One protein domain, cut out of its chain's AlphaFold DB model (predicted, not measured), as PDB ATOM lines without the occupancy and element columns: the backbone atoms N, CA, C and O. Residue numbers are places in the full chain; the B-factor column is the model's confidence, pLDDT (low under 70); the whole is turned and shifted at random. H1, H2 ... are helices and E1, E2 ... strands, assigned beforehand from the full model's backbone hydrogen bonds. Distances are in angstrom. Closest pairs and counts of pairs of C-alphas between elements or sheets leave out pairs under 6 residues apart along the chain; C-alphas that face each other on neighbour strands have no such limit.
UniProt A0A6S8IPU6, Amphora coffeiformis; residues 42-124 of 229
ATOM      1  N   LYS A  42     165.586 203.011 221.080       61.72
ATOM      2  CA  LYS A  42     165.710 201.848 220.176       61.72
ATOM      3  C   LYS A  42     164.398 201.066 220.022       61.72
ATOM      4  O   LYS A  42     164.068 200.646 218.925       61.72
ATOM      5  N   LYS A  43     163.609 200.942 221.097       67.31
ATOM      6  CA  LYS A  43     162.304 200.248 221.096       67.31
ATOM      7  C   LYS A  43     161.117 201.097 220.616       67.31
ATOM      8  O   LYS A  43     160.047 200.554 220.388       67.31
ATOM      9  N   LYS A  44     161.276 202.419 220.496       67.69
ATOM     10  CA  LYS A  44     160.212 203.362 220.090       67.69
ATOM     11  C   LYS A  44     160.467 203.965 218.707       67.69
ATOM     12  O   LYS A  44     159.843 204.959 218.338       67.69
ATOM     13  N   TYR A  45     161.450 203.440 217.981       70.88
ATOM     14  CA  TYR A  45     161.844 203.983 216.696       70.88
ATOM     15  C   TYR A  45     161.061 203.314 215.570       70.88
ATOM     16  O   TYR A  45     161.285 202.154 215.237       70.88
ATOM     17  N   THR A  46     160.152 204.078 214.973       82.38
ATOM     18  CA  THR A  46     159.493 203.738 213.713       82.38
ATOM     19  C   THR A  46     160.258 204.426 212.578       82.38
ATOM     20  O   THR A  46     160.159 205.651 212.452       82.38
ATOM     21  N   PRO A  47     161.042 203.694 211.764       84.44
ATOM     22  CA  PRO A  47     161.935 204.296 210.767       84.44
ATOM     23  C   PRO A  47     161.196 205.015 209.637       84.44
ATOM     24  O   PRO A  47     161.768 205.880 208.975       84.44
ATOM     25  N   PHE A  48     159.928 204.672 209.429       90.50
ATOM     26  CA  PHE A  48     159.058 205.301 208.451       90.50
ATOM     27  C   PHE A  48     157.764 205.725 209.128       90.50
ATOM     28  O   PHE A  48     157.218 204.986 209.949       90.50
ATOM     29  N   VAL A  49     157.287 206.911 208.777       92.00
ATOM     30  CA  VAL A  49     155.917 207.348 209.045       92.00
ATOM     31  C   VAL A  49     155.199 207.524 207.717       92.00
ATOM     32  O   VAL A  49     155.829 207.765 206.690       92.00
ATOM     33  N   PHE A  50     153.881 207.388 207.750       95.38
ATOM     34  CA  PHE A  50     153.035 207.415 206.565       95.38
ATOM     35  C   PHE A  50     152.011 208.548 206.698       95.38
ATOM     36  O   PHE A  50     150.844 208.267 206.972       95.38
ATOM     37  N   PRO A  51     152.432 209.828 206.628       94.50
ATOM     38  CA  PRO A  51     151.500 210.942 206.660       94.50
ATOM     39  C   PRO A  51     150.485 210.835 205.528       94.50
ATOM     40  O   PRO A  51     150.784 210.404 204.410       94.50
ATOM     41  N   LEU A  52     149.274 211.254 205.867       94.50
ATOM     42  CA  LEU A  52     148.152 211.312 204.961       94.50
ATOM     43  C   LEU A  52     148.069 212.721 204.383       94.50
ATOM     44  O   LEU A  52     147.916 213.683 205.132       94.50
ATOM     45  N   THR A  53     148.182 212.842 203.067       93.44
ATOM     46  CA  THR A  53     147.979 214.102 202.351       93.44
ATOM     47  C   THR A  53     146.724 213.972 201.504       93.44
ATOM     48  O   THR A  53     146.672 213.135 200.603       93.44
ATOM     49  N   THR A  54     145.705 214.768 201.816       91.19
ATOM     50  CA  THR A  54     144.469 214.828 201.028       91.19
ATOM     51  C   THR A  54     144.652 215.837 199.904       91.19
ATOM     52  O   THR A  54     145.009 216.991 200.149       91.19
ATOM     53  N   ASN A  55     144.409 215.410 198.668       85.81
ATOM     54  CA  ASN A  55     144.397 216.312 197.526       85.81
ATOM     55  C   ASN A  55     143.051 217.042 197.514       85.81
ATOM     56  O   ASN A  55     142.075 216.572 196.935       85.81
ATOM     57  N   ASN A  56     143.005 218.196 198.182       74.44
ATOM     58  CA  ASN A  56     141.780 218.978 198.390       74.44
ATOM     59  C   ASN A  56     141.169 219.563 197.103       74.44
ATOM     60  O   ASN A  56     140.110 220.174 197.168       74.44
ATOM     61  N   HIS A  57     141.833 219.442 195.950       65.44
ATOM     62  CA  HIS A  57     141.515 220.286 194.800       65.44
ATOM     63  C   HIS A  57     140.480 219.701 193.821       65.44
ATOM     64  O   HIS A  57     139.873 220.487 193.098       65.44
ATOM     65  N   THR A  58     140.240 218.382 193.773       67.31
ATOM     66  CA  THR A  58     139.293 217.817 192.778       67.31
ATOM     67  C   THR A  58     138.557 216.546 193.206       67.31
ATOM     68  O   THR A  58     137.345 216.489 193.049       67.31
ATOM     69  N   ASP A  59     139.236 215.546 193.776       78.62
ATOM     70  CA  ASP A  59     138.677 214.175 193.767       78.62
ATOM     71  C   ASP A  59     138.493 213.538 195.151       78.62
ATOM     72  O   ASP A  59     138.159 212.359 195.260       78.62
ATOM     73  N   GLY A  60     138.795 214.272 196.231       85.62
ATOM     74  CA  GLY A  60     138.856 213.693 197.580       85.62
ATOM     75  C   GLY A  60     139.888 212.563 197.701       85.62
ATOM     76  O   GLY A  60     139.859 211.785 198.654       85.62
ATOM     77  N   THR A  61     140.797 212.446 196.725       90.75
ATOM     78  CA  THR A  61     141.807 211.395 196.706       90.75
ATOM     79  C   THR A  61     142.833 211.641 197.795       90.75
ATOM     80  O   THR A  61     143.263 212.765 198.074       90.75
ATOM     81  N   VAL A  62     143.240 210.548 198.419       94.50
ATOM     82  CA  VAL A  62     144.219 210.554 199.488       94.50
ATOM     83  C   VAL A  62     145.518 209.977 198.953       94.50
ATOM     84  O   VAL A  62     145.523 208.960 198.258       94.50
ATOM     85  N   GLN A  63     146.633 210.612 199.293       95.12
ATOM     86  CA  GLN A  63     147.975 210.131 199.003       95.12
ATOM     87  C   GLN A  63     148.704 209.842 200.315       95.12
ATOM     88  O   GLN A  63     148.695 210.641 201.248       95.12
ATOM     89  N   VAL A  64     149.323 208.666 200.395       95.81
ATOM     90  CA  VAL A  64     150.173 208.273 201.519       95.81
ATOM     91  C   VAL A  64     151.612 208.361 201.055       95.81
ATOM     92  O   VAL A  64     152.004 207.666 200.115       95.81
ATOM     93  N   THR A  65     152.409 209.180 201.728       95.44
ATOM     94  CA  THR A  65     153.842 209.300 201.437       95.44
ATOM     95  C   THR A  65     154.629 208.619 202.543       95.44
ATOM     96  O   THR A  65     154.285 208.761 203.708       95.44
ATOM     97  N   ALA A  66     155.671 207.854 202.210       94.69
ATOM     98  CA  ALA A  66     156.578 207.335 203.228       94.69
ATOM     99  C   ALA A  66     157.615 208.408 203.565       94.69
ATOM    100  O   ALA A  66     158.465 208.731 202.738       94.69
ATOM    101  N   GLU A  67     157.586 208.933 204.785       92.12
ATOM    102  CA  GLU A  67     158.636 209.816 205.280       92.12
ATOM    103  C   GLU A  67     159.584 209.041 206.182       92.12
ATOM    104  O   GLU A  67     159.181 208.338 207.115       92.12
ATOM    105  N   ARG A  68     160.881 209.201 205.930       87.25
ATOM    106  CA  ARG A  68     161.912 208.624 206.783       87.25
ATOM    107  C   ARG A  68     162.014 209.423 208.080       87.25
ATOM    108  O   ARG A  68     162.259 210.627 208.071       87.25
ATOM    109  N   ARG A  69     161.926 208.729 209.211       87.38
ATOM    110  CA  ARG A  69     162.349 209.266 210.506       87.38
ATOM    111  C   ARG A  69     163.796 208.868 210.758       87.38
ATOM    112  O   ARG A  69     164.267 207.875 210.230       87.38
ATOM    113  N   LEU A  70     164.498 209.666 211.556       82.19
ATOM    114  CA  LEU A  70     165.904 209.437 211.935       82.19
ATOM    115  C   LEU A  70     166.056 209.213 213.445       82.19
ATOM    116  O   LEU A  70     167.152 208.994 213.946       82.19
ATOM    117  N   GLY A  71     164.946 209.253 214.177       80.50
ATOM    118  CA  GLY A  71     164.842 208.961 215.599       80.50
ATOM    119  C   GLY A  71     163.373 208.824 215.996       80.50
ATOM    120  O   GLY A  71     162.488 208.848 215.139       80.50
ATOM    121  N   CYS A  72     163.094 208.679 217.291       80.38
ATOM    122  CA  CYS A  72     161.716 208.729 217.786       80.38
ATOM    123  C   CYS A  72     161.104 210.129 217.578       80.38
ATOM    124  O   CYS A  72     161.820 211.085 217.277       80.38
ATOM    125  N   ARG A  73     159.789 210.271 217.796       80.19
ATOM    126  CA  ARG A  73     159.054 211.541 217.620       80.19
ATOM    127  C   ARG A  73     159.735 212.746 218.289       80.19
ATOM    128  O   ARG A  73     159.783 213.808 217.684       80.19
ATOM    129  N   ALA A  74     160.291 212.572 219.490       75.62
ATOM    130  CA  ALA A  74     160.964 213.643 220.230       75.62
ATOM    131  C   ALA A  74     162.371 213.981 219.695       75.62
ATOM    132  O   ALA A  74     162.806 215.122 219.772       75.62
ATOM    133  N   HIS A  75     163.088 213.000 219.143       77.44
ATOM    134  CA  HIS A  75     164.499 213.145 218.763       77.44
ATOM    135  C   HIS A  75     164.721 213.329 217.261       77.44
ATOM    136  O   HIS A  75     165.826 213.651 216.834       77.44
ATOM    137  N   HIS A  76     163.694 213.114 216.441       83.62
ATOM    138  CA  HIS A  76     163.814 213.224 214.995       83.62
ATOM    139  C   HIS A  76     164.193 214.638 214.537       83.62
ATOM    140  O   HIS A  76     165.095 214.762 213.715       83.62
ATOM    141  N   ALA A  77     163.559 215.680 215.089       82.19
ATOM    142  CA  ALA A  77     163.849 217.069 214.729       82.19
ATOM    143  C   ALA A  77     165.284 217.476 215.108       82.19
ATOM    144  O   ALA A  77     165.996 218.041 214.286       82.19
ATOM    145  N   LEU A  78     165.735 217.095 216.307       78.81
ATOM    146  CA  LEU A  78     167.107 217.335 216.772       78.81
ATOM    147  C   LEU A  78     168.148 216.625 215.894       78.81
ATOM    148  O   LEU A  78     169.194 217.176 215.574       78.81
ATOM    149  N   ARG A  79     167.857 215.399 215.448       77.69
ATOM    150  CA  ARG A  79     168.742 214.698 214.511       77.69
ATOM    151  C   ARG A  79     168.755 215.350 213.136       77.69
ATOM    152  O   ARG A  79     169.819 215.453 212.541       77.69
ATOM    153  N   LEU A  80     167.603 215.803 212.643       84.44
ATOM    154  CA  LEU A  80     167.541 216.548 211.387       84.44
ATOM    155  C   LEU A  80     168.362 217.838 211.452       84.44
ATOM    156  O   LEU A  80     169.061 218.126 210.488       84.44
ATOM    157  N   SER A  81     168.335 218.580 212.565       80.25
ATOM    158  CA  SER A  81     169.139 219.802 212.696       80.25
ATOM    159  C   SER A  81     170.641 219.517 212.694       80.25
ATOM    160  O   SER A  81     171.381 220.208 212.004       80.25
ATOM    161  N   VAL A  82     171.093 218.466 213.389       77.25
ATOM    162  CA  VAL A  82     172.514 218.060 213.385       77.25
ATOM    163  C   VAL A  82     172.951 217.612 211.986       77.25
ATOM    164  O   VAL A  82     174.021 217.989 211.520       77.25
ATOM    165  N   ILE A  83     172.105 216.863 211.272       80.81
ATOM    166  CA  ILE A  83     172.386 216.428 209.891       80.81
ATOM    167  C   ILE A  83     172.421 217.611 208.935       80.81
ATOM    168  O   ILE A  83     173.271 217.653 208.052       80.81
ATOM    169  N   ALA A  84     171.513 218.572 209.096       83.44
ATOM    170  CA  ALA A  84     171.507 219.779 208.283       83.44
ATOM    171  C   ALA A  84     172.799 220.594 208.474       83.44
ATOM    172  O   ALA A  84     173.288 221.182 207.516       83.44
ATOM    173  N   GLN A  85     173.362 220.600 209.687       80.56
ATOM    174  CA  GLN A  85     174.598 221.321 210.007       80.56
ATOM    175  C   GLN A  85     175.863 220.592 209.539       80.56
ATOM    176  O   GLN A  85     176.763 221.222 208.988       80.56
ATOM    177  N   HIS A  86     175.950 219.278 209.751       78.31
ATOM    178  CA  HIS A  86     177.206 218.531 209.598       78.31
ATOM    179  C   HIS A  86     177.203 217.504 208.459       78.31
ATOM    180  O   HIS A  86     178.234 216.892 208.176       78.31
ATOM    181  N   GLY A  87     176.065 217.335 207.785       80.69
ATOM    182  CA  GLY A  87     175.842 216.302 206.783       80.69
ATOM    183  C   GLY A  87     175.387 214.970 207.385       80.69
ATOM    184  O   GLY A  87     175.329 214.775 208.601       80.69
ATOM    185  N   LEU A  88     175.032 214.030 206.506       74.31
ATOM    186  CA  LEU A  88     174.672 212.672 206.910       74.31
ATOM    187  C   LEU A  88     175.947 211.886 207.244       74.31
ATOM    188  O   LEU A  88     176.832 211.748 206.402       74.31
ATOM    189  N   ARG A  89     176.032 211.345 208.460       69.19
ATOM    190  CA  ARG A  89     177.164 210.517 208.877       69.19
ATOM    191  C   ARG A  89     177.101 209.126 208.214       69.19
ATOM    192  O   ARG A  89     176.032 208.507 208.238       69.19
ATOM    193  N   PRO A  90     178.208 208.590 207.667       63.38
ATOM    194  CA  PRO A  90     178.276 207.188 207.250       63.38
ATOM    195  C   PRO A  90     177.914 206.274 208.431       63.38
ATOM    196  O   PRO A  90     178.367 206.499 209.552       63.38
ATOM    197  N   GLY A  91     177.042 205.288 208.217       63.81
ATOM    198  CA  GLY A  91     176.561 204.411 209.296       63.81
ATOM    199  C   GLY A  91     175.402 204.966 210.141       63.81
ATOM    200  O   GLY A  91     174.846 204.228 210.947       63.81
ATOM    201  N   TRP A  92     174.949 206.211 209.916       64.50
ATOM    202  CA  TRP A  92     173.582 206.634 210.296       64.50
ATOM    203  C   TRP A  92     172.517 206.118 209.321       64.50
ATOM    204  O   TRP A  92     171.320 206.388 209.481       64.50
ATOM    205  N   GLU A  93     172.948 205.351 208.316       56.03
ATOM    206  CA  GLU A  93     172.066 204.484 207.558       56.03
ATOM    207  C   GLU A  93     171.200 203.649 208.511       56.03
ATOM    208  O   GLU A  93     171.622 203.279 209.611       56.03
ATOM    209  N   PRO A  94     169.931 203.421 208.152       54.03
ATOM    210  CA  PRO A  94     168.946 202.931 209.094       54.03
ATOM    211  C   PRO A  94     169.367 201.581 209.679       54.03
ATOM    212  O   PRO A  94     169.375 200.567 208.985       54.03
ATOM    213  N   PHE A  95     169.571 201.557 210.997       51.06
ATOM    214  CA  PHE A  95     169.409 200.367 211.829       51.06
ATOM    215  C   PHE A  95     167.942 199.907 211.758       51.06
ATOM    216  O   PHE A  95     167.143 200.132 212.668       51.06
ATOM    217  N   GLY A  96     167.545 199.350 210.619       55.62
ATOM    218  CA  GLY A  96     166.176 198.965 210.328       55.62
ATOM    219  C   GLY A  96     166.123 198.063 209.106       55.62
ATOM    220  O   GLY A  96     166.593 198.417 208.033       55.62
ATOM    221  N   GLN A  97     165.483 196.908 209.265       58.78
ATOM    222  CA  GLN A  97     165.332 195.848 208.261       58.78
ATOM    223  C   GLN A  97     164.598 196.282 206.969       58.78
ATOM    224  O   GLN A  97     164.361 195.460 206.085       58.78
ATOM    225  N   TRP A  98     164.120 197.528 206.877       69.00
ATOM    226  CA  TRP A  98     163.252 197.995 205.798       69.00
ATOM    227  C   TRP A  98     163.961 199.055 204.959       69.00
ATOM    228  O   TRP A  98     164.321 200.135 205.432       69.00
ATOM    229  N   THR A  99     164.117 198.751 203.674       84.94
ATOM    230  CA  THR A  99     164.635 199.689 202.680       84.94
ATOM    231  C   THR A  99     163.597 200.773 202.370       84.94
ATOM    232  O   THR A  99     162.390 200.551 202.497       84.94
ATOM    233  N   TYR A 100     164.048 201.945 201.901       86.00
ATOM    234  CA  TYR A 100     163.145 203.017 201.439       86.00
ATOM    235  C   TYR A 100     162.179 202.509 200.355       86.00
ATOM    236  O   TYR A 100     161.000 202.848 200.338       86.00
ATOM    237  N   LYS A 101     162.665 201.600 199.497       90.06
ATOM    238  CA  LYS A 101     161.875 200.921 198.466       90.06
ATOM    239  C   LYS A 101     160.685 200.156 199.058       90.06
ATOM    240  O   LYS A 101     159.570 200.312 198.566       90.06
ATOM    241  N   LYS A 102     160.907 199.380 200.127       91.44
ATOM    242  CA  LYS A 102     159.846 198.635 200.824       91.44
ATOM    243  C   LYS A 102     158.832 199.577 201.480       91.44
ATOM    244  O   LYS A 102     157.632 199.343 201.371       91.44
ATOM    245  N   ALA A 103     159.299 200.660 202.103       90.69
ATOM    246  CA  ALA A 103     158.417 201.669 202.690       90.69
ATOM    247  C   ALA A 103     157.523 202.338 201.628       90.69
ATOM    248  O   ALA A 103     156.310 202.401 201.801       90.69
ATOM    249  N   ASN A 104     158.086 202.734 200.485       93.94
ATOM    250  CA  ASN A 104     157.315 203.311 199.378       93.94
ATOM    251  C   ASN A 104     156.309 202.331 198.767       93.94
ATOM    252  O   ASN A 104     155.245 202.731 198.302       93.94
ATOM    253  N   GLU A 105     156.637 201.040 198.712       95.62
ATOM    254  CA  GLU A 105     155.688 200.023 198.260       95.62
ATOM    255  C   GLU A 105     154.497 199.896 199.217       95.62
ATOM    256  O   GLU A 105     153.353 199.855 198.765       95.62
ATOM    257  N   LEU A 106     154.748 199.901 200.528       94.25
ATOM    258  CA  LEU A 106     153.687 199.892 201.536       94.25
ATOM    259  C   LEU A 106     152.824 201.155 201.467       94.25
ATOM    260  O   LEU A 106     151.602 201.039 201.464       94.25
ATOM    261  N   ALA A 107     153.435 202.333 201.312       95.75
ATOM    262  CA  ALA A 107     152.709 203.589 201.137       95.75
ATOM    263  C   ALA A 107     151.787 203.554 199.905       95.75
ATOM    264  O   ALA A 107     150.625 203.953 199.978       95.75
ATOM    265  N   ARG A 108     152.262 202.995 198.782       96.50
ATOM    266  CA  ARG A 108     151.447 202.815 197.568       96.50
ATOM    267  C   ARG A 108     150.282 201.849 197.778       96.50
ATOM    268  O   ARG A 108     149.167 202.150 197.357       96.50
ATOM    269  N   LYS A 109     150.513 200.711 198.443       96.81
ATOM    270  CA  LYS A 109     149.446 199.747 198.774       96.81
ATOM    271  C   LYS A 109     148.382 200.377 199.675       96.81
ATOM    272  O   LYS A 109     147.193 200.205 199.423       96.81
ATOM    273  N   ASP A 110     148.808 201.136 200.679       95.50
ATOM    274  CA  ASP A 110     147.918 201.815 201.623       95.50
ATOM    275  C   ASP A 110     147.117 202.942 200.944       95.50
ATOM    276  O   ASP A 110     145.904 203.042 201.119       95.50
ATOM    277  N   THR A 111     147.766 203.709 200.060       96.19
ATOM    278  CA  THR A 111     147.117 204.701 199.183       96.19
ATOM    279  C   THR A 111     146.003 204.062 198.354       96.19
ATOM    280  O   THR A 111     144.858 204.505 198.396       96.19
ATOM    281  N   ALA A 112     146.311 202.972 197.641       96.19
ATOM    282  CA  ALA A 112     145.329 202.271 196.818       96.19
ATOM    283  C   ALA A 112     144.165 201.714 197.656       96.19
ATOM    284  O   ALA A 112     143.010 201.804 197.242       96.19
ATOM    285  N   LYS A 113     144.450 201.172 198.849       96.38
ATOM    286  CA  LYS A 113     143.426 200.662 199.772       96.38
ATOM    287  C   LYS A 113     142.474 201.771 200.225       96.38
ATOM    288  O   LYS A 113     141.265 201.555 200.216       96.38
ATOM    289  N   ARG A 114     142.993 202.944 200.604       93.94
ATOM    290  CA  ARG A 114     142.165 204.084 201.036       93.94
ATOM    291  C   ARG A 114     141.341 204.665 199.892       93.94
ATOM    292  O   ARG A 114     140.141 204.835 200.064       93.94
ATOM    293  N   ASN A 115     141.933 204.861 198.716       94.62
ATOM    294  CA  ASN A 115     141.204 205.405 197.566       94.62
ATOM    295  C   ASN A 115     140.090 204.465 197.080       94.62
ATOM    296  O   ASN A 115     139.027 204.939 196.701       94.62
ATOM    297  N   ARG A 116     140.270 203.137 197.178       94.88
ATOM    298  CA  ARG A 116     139.178 202.178 196.927       94.88
ATOM    299  C   ARG A 116     138.016 202.341 197.907       94.88
ATOM    300  O   ARG A 116     136.871 202.270 197.483       94.88
ATOM    301  N   LYS A 117     138.300 202.558 199.196       92.94
ATOM    302  CA  LYS A 117     137.257 202.797 200.210       92.94
ATOM    303  C   LYS A 117     136.502 204.101 199.953       92.94
ATOM    304  O   LYS A 117     135.286 204.111 200.062       92.94
ATOM    305  N   ILE A 118     137.218 205.164 199.586       91.06
ATOM    306  CA  ILE A 118     136.622 206.467 199.246       91.06
ATOM    307  C   ILE A 118     135.716 206.332 198.019       91.06
ATOM    308  O   ILE A 118     134.567 206.756 198.066       91.06
ATOM    309  N   ALA A 119     136.191 205.668 196.961       90.81
ATOM    310  CA  ALA A 119     135.392 205.429 195.761       90.81
ATOM    311  C   ALA A 119     134.143 204.574 196.048       90.81
ATOM    312  O   ALA A 119     133.069 204.885 195.550       90.81
ATOM    313  N   ALA A 120     134.258 203.531 196.878       90.44
ATOM    314  CA  ALA A 120     133.109 202.713 197.276       90.44
ATOM    315  C   ALA A 120     132.058 203.530 198.047       90.44
ATOM    316  O   ALA A 120     130.877 203.466 197.722       90.44
ATOM    317  N   ALA A 121     132.492 204.367 198.997       88.38
ATOM    318  CA  ALA A 121     131.597 205.241 199.755       88.38
ATOM    319  C   ALA A 121     130.870 206.275 198.873       88.38
ATOM    320  O   ALA A 121     129.743 206.654 199.177       88.38
ATOM    321  N   GLN A 122     131.490 206.714 197.771       86.50
ATOM    322  CA  GLN A 122     130.859 207.625 196.810       86.50
ATOM    323  C   GLN A 122     129.789 206.939 195.945       86.50
ATOM    324  O   GLN A 122     128.807 207.581 195.580       86.50
ATOM    325  N   VAL A 123     129.959 205.655 195.610       86.50
ATOM    326  CA  VAL A 123     129.015 204.910 194.754       86.50
ATOM    327  C   VAL A 123     127.730 204.551 195.498       86.50
ATOM    328  O   VAL A 123     126.654 204.619 194.908       86.50
ATOM    329  N   ASP A 124     127.814 204.245 196.793       80.56
ATOM    330  CA  ASP A 124     126.649 203.843 197.593       80.56
ATOM    331  C   ASP A 124     125.690 205.002 197.923       80.56
ATOM    332  O   ASP A 124     124.723 204.806 198.659       80.56
TER     333      ASP A 124
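AT A GLANCE: This is residues 42 to 124 of the 229 residues of a protein of Amphora coffeiformis (UniProt A0A6S8IPU6). A thin two-strand hairpin, E1 and E2, runs beside the long helix H2, with E2 next to it; the shorter helix H1 sits at the other end of the model from the last residues of H2. The 83 printed residues, under half in named elements, follow the order E1, E2, H1, H2, with an antiparallel sheet; the class is mostly helix. The whole is loose, with a radius of gyration of the C-alphas of 16.3 A, and spans 52 by 26 by 20 A.

IN THESE COORDINATES: E1 is residues 52 to 54, starting at C-alpha 52 (148.152, 211.312, 204.961), and E2 is residues 62 to 64. H2, residues 100 to 123, is 34.8 A long and ends at C-alpha 123 (129.015, 204.910, 194.754). H1, residues 76 to 86, is 15.4 A long.

HOW THE PARTS SIT: In the hairpin, N 53 and O 63 are 2.9 A apart, within hydrogen-bond range. The closest C-alphas of E2 and H2, Val 64 and Thr 111, are 5.2 A apart. H1 and H2 are apart. In both helices every O i to N i+4 pair is within hydrogen-bond range.

THE WHOLE: The farthest C-alphas, His 86 and Asp 124, are 54.0 A apart. The printed part has no cut. The links E2 to H1 and H1 to H2 are long. Residues 42 to 44, 57 to 58 and 89 to 98 have pLDDT under 70.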